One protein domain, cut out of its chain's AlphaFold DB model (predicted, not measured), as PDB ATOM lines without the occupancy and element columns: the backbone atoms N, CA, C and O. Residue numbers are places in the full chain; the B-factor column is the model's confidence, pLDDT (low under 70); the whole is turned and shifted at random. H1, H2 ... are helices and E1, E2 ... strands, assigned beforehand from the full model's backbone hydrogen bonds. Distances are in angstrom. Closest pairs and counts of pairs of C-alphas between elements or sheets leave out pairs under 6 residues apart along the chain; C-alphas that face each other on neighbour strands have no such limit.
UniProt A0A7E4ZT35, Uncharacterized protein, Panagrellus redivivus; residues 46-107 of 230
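Overview. This is residues 46 to 107 of the 230 residues of an uncharacterized protein of Panagrellus redivivus (UniProt A0A7E4ZT35). Two small antiparallel sheets make the body: a three-strand meander, E1, E2 and E3, and a two-strand hairpin, E4 and E5, whose strand E4 packs on E1 and E2. The short helix H1 grazes the meander, and H2 lies far from H1, toward the other end of the long axis, past the E4 and E5 hairpin. The printed part has 62 residues, with two named helices and five named strands in the order H1, E1, E2, E3, E4, E5, H2, and its class is mixed, helices and strands. The larger sheet has the order E1, E2, E3. The whole is compact, with a radius of gyration of the C-alphas of 11.6 A, and only just elongated, spanning 34 by 22 by 18 A.

Along the chain. H1, residues 46 to 49, begins at C-alpha 46 at (27.012, 45.669, -11.611) and is 5.0 A long. E1 is residues 55 to 57, 6.9 A; E2 is residues 64 to 67, 10.0 A; E3 is residues 74 to 76, 7.0 A. E4, residues 82 to 85, is 9.5 A long and starts at C-alpha 82 at (45.800, 46.367, -0.884). E5 is residues 90 to 93, 10.1 A. H2, residues 98 to 107, is 15.0 A long and ends at C-alpha 107 at (35.786, 40.101, 13.627).

Arrangement. H1 is on the sheet of E1, E2 and E3 but only grazes it, with residues 46 to 49; its closest C-alpha pair with E1 is Cys 47 and Val 56, 6.9 A. E1, E2 and E3 form a meander, each strand the antiparallel neighbour of the one before. In the hairpin E1 and E2, N 56 and O 66 are within hydrogen-bond range at 2.9 A. In the hairpin E2 and E3, N 75 and O 65 are within range at 2.8 A. The closest C-alphas of E2 and E4 are those of Phe 65 and Phe 84, 6.5 A. E3 and E4 are only just apart, at 8.0 A. The hairpin E4 and E5 is antiparallel at 137 degrees, with N 83 and O 92 at 2.8 A. H2 is not on the sheet of E1, E2 and E3; its closest C-alpha pair with E4 is Glu 99 and Ser 85, 7.8 A. H1 and H2 are apart. In H2, 4 of 6 O i to N i+4 pairs are within hydrogen-bond range; H1 is too short for such a pair, and its one O i to N i+3 pair is within range.

Size, cuts and confidence. The two C-alphas farthest apart, those of Val 71 and Glu 105, are 35.8 A apart. The printed part has no cut. No link is long; E1 to E2 and E2 to E3 are short, and the others are tight. The mean pLDDT of the printed part is 78.2, and residues 48 to 51, 71 to 72, 99 and 101 to 107 are under 70.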
ATOM      1  N   ASN A  46      26.615  44.548 -12.471       73.00
ATOM      2  CA  ASN A  46      27.012  45.669 -11.611       73.00
ATOM      3  C   ASN A  46      27.606  46.867 -12.379       73.00
ATOM      4  O   ASN A  46      27.425  47.996 -11.935       73.00
ATOM      5  N   CYS A  47      28.223  46.659 -13.547       75.19
ATOM      6  CA  CYS A  47      28.669  47.748 -14.425       75.19
ATOM      7  C   CYS A  47      27.488  48.510 -15.042       75.19
ATOM      8  O   CYS A  47      27.569  49.716 -15.253       75.19
ATOM      9  N   TYR A  48      26.364  47.834 -15.298       69.06
ATOM     10  CA  TYR A  48      25.156  48.494 -15.802       69.06
ATOM     11  C   TYR A  48      24.425  49.309 -14.734       69.06
ATOM     12  O   TYR A  48      23.729  50.268 -15.074       69.06
ATOM     13  N   LYS A  49      24.579  48.934 -13.457       68.62
ATOM     14  CA  LYS A  49      24.008  49.666 -12.319       68.62
ATOM     15  C   LYS A  49      24.778  50.949 -12.014       68.62
ATOM     16  O   LYS A  49      24.148  51.946 -11.689       68.62
ATOM     17  N   ASN A  50      26.105  50.938 -12.158       64.88
ATOM     18  CA  ASN A  50      26.961  52.074 -11.814       64.88
ATOM     19  C   ASN A  50      27.573  52.725 -13.072       64.88
ATOM     20  O   ASN A  50      28.782  52.705 -13.277       64.88
ATOM     21  N   ARG A  51      26.709  53.262 -13.955       61.72
ATOM     22  CA  ARG A  51      27.063  53.696 -15.330       61.72
ATOM     23  C   ARG A  51      28.144  54.781 -15.425       61.72
ATOM     24  O   ARG A  51      28.656  55.015 -16.514       61.72
ATOM     25  N   THR A  52      28.451  55.463 -14.330       74.75
ATOM     26  CA  THR A  52      29.398  56.584 -14.284       74.75
ATOM     27  C   THR A  52      30.800  56.185 -13.835       74.75
ATOM     28  O   THR A  52      31.729  56.953 -14.074       74.75
ATOM     29  N   LEU A  53      30.979  55.020 -13.204       78.62
ATOM     30  CA  LEU A  53      32.276  54.612 -12.669       78.62
ATOM     31  C   LEU A  53      32.977  53.620 -13.611       78.62
ATOM     32  O   LEU A  53      32.377  52.611 -13.992       78.62
ATOM     33  N   PRO A  54      34.249  53.869 -13.977       83.88
ATOM     34  CA  PRO A  54      35.020  52.939 -14.796       83.88
ATOM     35  C   PRO A  54      35.361  51.653 -14.036       83.88
ATOM     36  O   PRO A  54      35.501  50.610 -14.667       83.88
ATOM     37  N   TYR A  55      35.428  51.692 -12.702       88.94
ATOM     38  CA  TYR A  55      35.719  50.535 -11.863       88.94
ATOM     39  C   TYR A  55      34.700  50.369 -10.730       88.94
ATOM     40  O   TYR A  55      34.299  51.342 -10.088       88.94
ATOM     41  N   VAL A  56      34.311  49.124 -10.444       87.88
ATOM     42  CA  VAL A  56      33.291  48.791  -9.431       87.88
ATOM     43  C   VAL A  56      33.825  47.744  -8.456       87.88
ATOM     44  O   VAL A  56      34.359  46.712  -8.871       87.88
ATOM     45  N   ALA A  57      33.671  47.970  -7.152       86.50
ATOM     46  CA  ALA A  57      34.095  47.021  -6.135       86.50
ATOM     47  C   ALA A  57      33.204  45.769  -6.134       86.50
ATOM     48  O   ALA A  57      31.989  45.811  -6.331       86.50
ATOM     49  N   LEU A  58      33.812  44.611  -5.864       84.25
ATOM     50  CA  LEU A  58      33.100  43.327  -5.760       84.25
ATOM     51  C   LEU A  58      32.680  42.986  -4.323       84.25
ATOM     52  O   LEU A  58      32.310  41.846  -4.033       84.25
ATOM     53  N   GLY A  59      32.782  43.956  -3.416       77.38
ATOM     54  CA  GLY A  59      32.440  43.844  -2.003       77.38
ATOM     55  C   GLY A  59      33.380  44.664  -1.112       77.38
ATOM     56  O   GLY A  59      34.454  45.067  -1.564       77.38
ATOM     57  N   PRO A  60      33.005  44.877   0.160       80.06
ATOM     58  CA  PRO A  60      33.796  45.669   1.095       80.06
ATOM     59  C   PRO A  60      35.138  44.997   1.384       80.06
ATOM     60  O   PRO A  60      35.217  43.775   1.546       80.06
ATOM     61  N   CYS A  61      36.196  45.803   1.466       85.00
ATOM     62  CA  CYS A  61      37.550  45.355   1.798       85.00
ATOM     63  C   CYS A  61      38.076  44.193   0.924       85.00
ATOM     64  O   CYS A  61      38.821  43.324   1.389       85.00
ATOM     65  N   ARG A  62      37.691  44.152  -0.356       89.06
ATOM     66  CA  ARG A  62      38.213  43.174  -1.317       89.06
ATOM     67  C   ARG A  62      39.368  43.752  -2.119       89.06
ATOM     68  O   ARG A  62      39.372  44.914  -2.509       89.06
ATOM     69  N   SER A  63      40.336  42.896  -2.422       89.88
ATOM     70  CA  SER A  63      41.399  43.194  -3.383       89.88
ATOM     71  C   SER A  63      40.948  43.017  -4.834       89.88
ATOM     72  O   SER A  63      41.704  43.356  -5.730       89.88
ATOM     73  N   THR A  64      39.746  42.491  -5.093       89.12
ATOM     74  CA  THR A  64      39.223  42.250  -6.448       89.12
ATOM     75  C   THR A  64      38.100  43.220  -6.800       89.12
ATOM     76  O   THR A  64      37.268  43.545  -5.952       89.12
ATOM     77  N   PHE A  65      38.069  43.658  -8.056       89.69
ATOM     78  CA  PHE A  65      37.139  44.657  -8.584       89.69
ATOM     79  C   PHE A  65      36.816  44.378 -10.056       89.69
ATOM     80  O   PHE A  65      37.417  43.497 -10.670       89.69
ATOM     81  N   LEU A  66      35.832  45.081 -10.606       88.38
ATOM     82  CA  LEU A  66      35.460  45.033 -12.016       88.38
ATOM     83  C   LEU A  66      35.970  46.276 -12.733       88.38
ATOM     84  O   LEU A  66      35.846  47.373 -12.202       88.38
ATOM     85  N   ASP A  67      36.473  46.099 -13.945       88.12
ATOM     86  CA  ASP A  67      36.840  47.156 -14.879       88.12
ATOM     87  C   ASP A  67      35.772  47.270 -15.976       88.12
ATOM     88  O   ASP A  67      35.717  46.531 -16.951       88.12
ATOM     89  N   CYS A  68      34.851  48.201 -15.827       80.94
ATOM     90  CA  CYS A  68      33.718  48.342 -16.733       80.94
ATOM     91  C   CYS A  68      34.096  48.920 -18.115       80.94
ATOM     92  O   CYS A  68      33.208  49.097 -18.964       80.94
ATOM     93  N   THR A  69      35.384  49.192 -18.358       80.50
ATOM     94  CA  THR A  69      35.922  49.649 -19.646       80.50
ATOM     95  C   THR A  69      36.313  48.493 -20.570       80.50
ATOM     96  O   THR A  69      36.234  48.647 -21.788       80.50
ATOM     97  N   GLU A  70      36.608  47.312 -20.018       71.94
ATOM     98  CA  GLU A  70      37.029  46.129 -20.777       71.94
ATOM     99  C   GLU A  70      35.957  45.026 -20.812       71.94
ATOM    100  O   GLU A  70      35.077  44.918 -19.952       71.94
ATOM    101  N   VAL A  71      36.043  44.160 -21.822       60.66
ATOM    102  CA  VAL A  71      35.234  42.943 -21.911       60.66
ATOM    103  C   VAL A  71      35.871  41.868 -21.023       60.66
ATOM    104  O   VAL A  71      37.015  41.489 -21.246       60.66
ATOM    105  N   ASN A  72      35.116  41.337 -20.052       60.53
ATOM    106  CA  ASN A  72      35.528  40.274 -19.116       60.53
ATOM    107  C   ASN A  72      36.514  40.717 -18.009       60.53
ATOM    108  O   ASN A  72      37.672  40.309 -17.941       60.53
ATOM    109  N   SER A  73      36.049  41.571 -17.104       70.69
ATOM    110  CA  SER A  73      36.918  42.569 -16.489       70.69
ATOM    111  C   SER A  73      37.129  42.471 -14.980       70.69
ATOM    112  O   SER A  73      37.300  43.473 -14.290       70.69
ATOM    113  N   ARG A  74      37.143  41.263 -14.421       88.00
ATOM    114  CA  ARG A  74      37.554  41.094 -13.023       88.00
ATOM    115  C   ARG A  74      39.066  41.320 -12.908       88.00
ATOM    116  O   ARG A  74      39.852  40.543 -13.440       88.00
ATOM    117  N   LYS A  75      39.472  42.354 -12.179       89.81
ATOM    118  CA  LYS A  75      40.866  42.684 -11.862       89.81
ATOM    119  C   LYS A  75      41.129  42.499 -10.366       89.81
ATOM    120  O   LYS A  75      40.204  42.365  -9.557       89.81
ATOM    121  N   ALA A  76      42.404  42.475  -9.998       90.75
ATOM    122  CA  ALA A  76      42.858  42.424  -8.617       90.75
ATOM    123  C   ALA A  76      43.894  43.520  -8.357       90.75
ATOM    124  O   ALA A  76      44.619  43.929  -9.263       90.75
ATOM    125  N   CYS A  77      43.976  43.986  -7.116       90.81
ATOM    126  CA  CYS A  77      45.037  44.866  -6.670       90.81
ATOM    127  C   CYS A  77      46.384  44.156  -6.776       90.81
ATOM    128  O   CYS A  77      46.525  43.009  -6.358       90.81
ATOM    129  N   LEU A  78      47.367  44.873  -7.315       90.81
ATOM    130  CA  LEU A  78      48.689  44.327  -7.609       90.81
ATOM    131  C   LEU A  78      49.476  43.975  -6.340       90.81
ATOM    132  O   LEU A  78      50.197  42.982  -6.304       90.81
ATOM    133  N   PHE A  79      49.335  44.790  -5.295       82.50
ATOM    134  CA  PHE A  79      50.110  44.641  -4.072       82.50
ATOM    135  C   PHE A  79      49.354  43.840  -3.004       82.50
ATOM    136  O   PHE A  79      48.189  44.141  -2.711       82.50
ATOM    137  N   PRO A  80      50.018  42.872  -2.345       79.25
ATOM    138  CA  PRO A  80      49.481  42.213  -1.164       79.25
ATOM    139  C   PRO A  80      49.055  43.232  -0.102       79.25
ATOM    140  O   PRO A  80      49.690  44.269   0.095       79.25
ATOM    141  N   GLY A  81      47.934  42.963   0.567       77.81
ATOM    142  CA  GLY A  81      47.389  43.869   1.580       77.81
ATOM    143  C   GLY A  81      46.768  45.155   1.024       77.81
ATOM    144  O   GLY A  81      46.450  46.039   1.813       77.81
ATOM    145  N   HIS A  82      46.570  45.276  -0.292       86.81
ATOM    146  CA  HIS A  82      45.800  46.367  -0.884       86.81
ATOM    147  C   HIS A  82      44.369  45.941  -1.214       86.81
ATOM    148  O   HIS A  82      44.098  44.791  -1.564       86.81
ATOM    149  N   VAL A  83      43.451  46.895  -1.104       91.69
ATOM    150  CA  VAL A  83      42.027  46.747  -1.396       91.69
ATOM    151  C   VAL A  83      41.586  47.814  -2.375       91.69
ATOM    152  O   VAL A  83      42.144  48.912  -2.389       91.69
ATOM    153  N   PHE A  84      40.592  47.496  -3.191       92.31
ATOM    154  CA  PHE A  84      40.046  48.445  -4.142       92.31
ATOM    155  C   PHE A  84      39.055  49.377  -3.435       92.31
ATOM    156  O   PHE A  84      38.143  48.893  -2.769       92.31
ATOM    157  N   SER A  85      39.244  50.692  -3.563       89.38
ATOM    158  CA  SER A  85      38.283  51.694  -3.099       89.38
ATOM    159  C   SER A  85      37.480  52.210  -4.284       89.38
ATOM    160  O   SER A  85      38.049  52.781  -5.214       89.38
ATOM    161  N   GLU A  86      36.161  52.034  -4.235       87.25
ATOM    162  CA  GLU A  86      35.253  52.518  -5.280       87.25
ATOM    163  C   GLU A  86      35.097  54.044  -5.238       87.25
ATOM    164  O   GLU A  86      34.917  54.674  -6.274       87.25
ATOM    165  N   VAL A  87      35.256  54.663  -4.065       85.88
ATOM    166  CA  VAL A  87      35.222  56.129  -3.920       85.88
ATOM    167  C   VAL A  87      36.454  56.773  -4.554       85.88
ATOM    168  O   VAL A  87      36.339  57.759  -5.273       85.88
ATOM    169  N   GLU A  88      37.639  56.205  -4.314       89.31
ATOM    170  CA  GLU A  88      38.894  56.740  -4.861       89.31
ATOM    171  C   GLU A  88      39.293  56.122  -6.208       89.31
ATOM    172  O   GLU A  88      40.328  56.492  -6.760       89.31
ATOM    173  N   GLN A  89      38.502  55.174  -6.720       91.31
ATOM    174  CA  GLN A  89      38.730  54.460  -7.982       91.31
ATOM    175  C   GLN A  89      40.143  53.859  -8.105       91.31
ATOM    176  O   GLN A  89      40.732  53.814  -9.185       91.31
ATOM    177  N   ARG A  90      40.721  53.397  -6.989       93.12
ATOM    178  CA  ARG A  90      42.086  52.849  -6.953       93.12
ATOM    179  C   ARG A  90      42.306  51.872  -5.808       93.12
ATOM    180  O   ARG A  90      41.597  51.878  -4.804       93.12
ATOM    181  N   CYS A  91      43.358  51.068  -5.937       92.56
ATOM    182  CA  CYS A  91      43.830  50.213  -4.857       92.56
ATOM    183  C   CYS A  91      44.582  51.025  -3.796       92.56
ATOM    184  O   CYS A  91      45.518  51.758  -4.111       92.56
ATOM    185  N   LYS A  92      44.208  50.855  -2.528       92.12
ATOM    186  CA  LYS A  92      44.873  51.458  -1.365       92.12
ATOM    187  C   LYS A  92      45.261  50.392  -0.357       92.12
ATOM    188  O   LYS A  92      44.687  49.307  -0.346       92.12
ATOM    189  N   SER A  93      46.198  50.713   0.531       84.94
ATOM    190  CA  SER A  93      46.532  49.831   1.650       84.94
ATOM    191  C   SER A  93      45.297  49.554   2.514       84.94
ATOM    192  O   SER A  93      44.567  50.469   2.906       84.94
ATOM    193  N   LYS A  94      45.090  48.276   2.843       83.31
ATOM    194  CA  LYS A  94      44.034  47.780   3.735       83.31
ATOM    195  C   LYS A  94      44.030  48.492   5.090       83.31
ATOM    196  O   LYS A  94      42.971  48.631   5.688       83.31
ATOM    197  N   LEU A  95      45.190  48.960   5.553       77.19
ATOM    198  CA  LEU A  95      45.350  49.630   6.847       77.19
ATOM    199  C   LEU A  95      44.708  51.023   6.896       77.19
ATOM    200  O   LEU A  95      44.329  51.478   7.968       77.19
ATOM    201  N   VAL A  96      44.581  51.692   5.748       78.56
ATOM    202  CA  VAL A  96      44.085  53.079   5.648       78.56
ATOM    203  C   VAL A  96      42.764  53.178   4.884       78.56
ATOM    204  O   VAL A  96      42.301  54.278   4.591       78.56
ATOM    205  N   SER A  97      42.168  52.040   4.518       78.25
ATOM    206  CA  SER A  97      40.869  52.000   3.851       78.25
ATOM    207  C   SER A  97      39.749  51.913   4.898       78.25
ATOM    208  O   SER A  97      39.681  50.907   5.611       78.25
ATOM    209  N   PRO A  98      38.840  52.905   4.990       71.50
ATOM    210  CA  PRO A  98      37.727  52.890   5.950       71.50
ATOM    211  C   PRO A  98      36.819  51.666   5.775       71.50
ATOM    212  O   PRO A  98      36.295  51.110   6.741       71.50
ATOM    213  N   GLU A  99      36.709  51.192   4.532       68.88
ATOM    214  CA  GLU A  99      35.975  49.986   4.136       68.88
ATOM    215  C   GLU A  99      36.551  48.720   4.796       68.88
ATOM    216  O   GLU A  99      35.850  47.729   5.002       68.88
ATOM    217  N   CYS A 100      37.830  48.766   5.180       72.38
ATOM    218  CA  CYS A 100      38.524  47.721   5.918       72.38
ATOM    219  C   CYS A 100      38.547  47.943   7.431       72.38
ATOM    220  O   CYS A 100      38.610  46.960   8.172       72.38
ATOM    221  N   SER A 101      38.422  49.180   7.910       65.44
ATOM    222  CA  SER A 101      38.238  49.476   9.337       65.44
ATOM    223  C   SER A 101      36.918  48.884   9.858       65.44
ATOM    224  O   SER A 101      36.904  48.249  10.911       65.44
ATOM    225  N   TYR A 102      35.849  48.936   9.052       53.53
ATOM    226  CA  TYR A 102      34.593  48.209   9.313       53.53
ATOM    227  C   TYR A 102      34.744  46.672   9.248       53.53
ATOM    228  O   TYR A 102      34.007  45.933   9.907       53.53
ATOM    229  N   SER A 103      35.723  46.168   8.483       49.50
ATOM    230  CA  SER A 103      36.010  44.725   8.362       49.50
ATOM    231  C   SER A 103      36.782  44.150   9.563       49.50
ATOM    232  O   SER A 103      36.711  42.952   9.836       49.50
ATOM    233  N   HIS A 104      37.500  44.996  10.313       47.84
ATOM    234  CA  HIS A 104      38.168  44.596  11.555       47.84
ATOM    235  C   HIS A 104      37.232  44.673  12.765       47.84
ATOM    236  O   HIS A 104      37.314  43.818  13.648       47.84
ATOM    237  N   GLU A 105      36.268  45.600  12.780       44.12
ATOM    238  CA  GLU A 105      35.214  45.582  13.798       44.12
ATOM    239  C   GLU A 105      34.258  44.391  13.644       44.12
ATOM    240  O   GLU A 105      33.716  43.919  14.634       44.12
ATOM    241  N   THR A 106      34.094  43.825  12.447       45.97
ATOM    242  CA  THR A 106      33.239  42.643  12.215       45.97
ATOM    243  C   THR A 106      33.881  41.307  12.601       45.97
ATOM    244  O   THR A 106      33.178  40.302  12.657       45.97
ATOM    245  N   ARG A 107      35.170  41.278  12.977       47.03
ATOM    246  CA  ARG A 107      35.786  40.101  13.627       47.03
ATOM    247  C   ARG A 107      35.758  40.150  15.158       47.03
ATOM    248  O   ARG A 107      35.879  39.104  15.784       47.03
TER     249      ARG A 107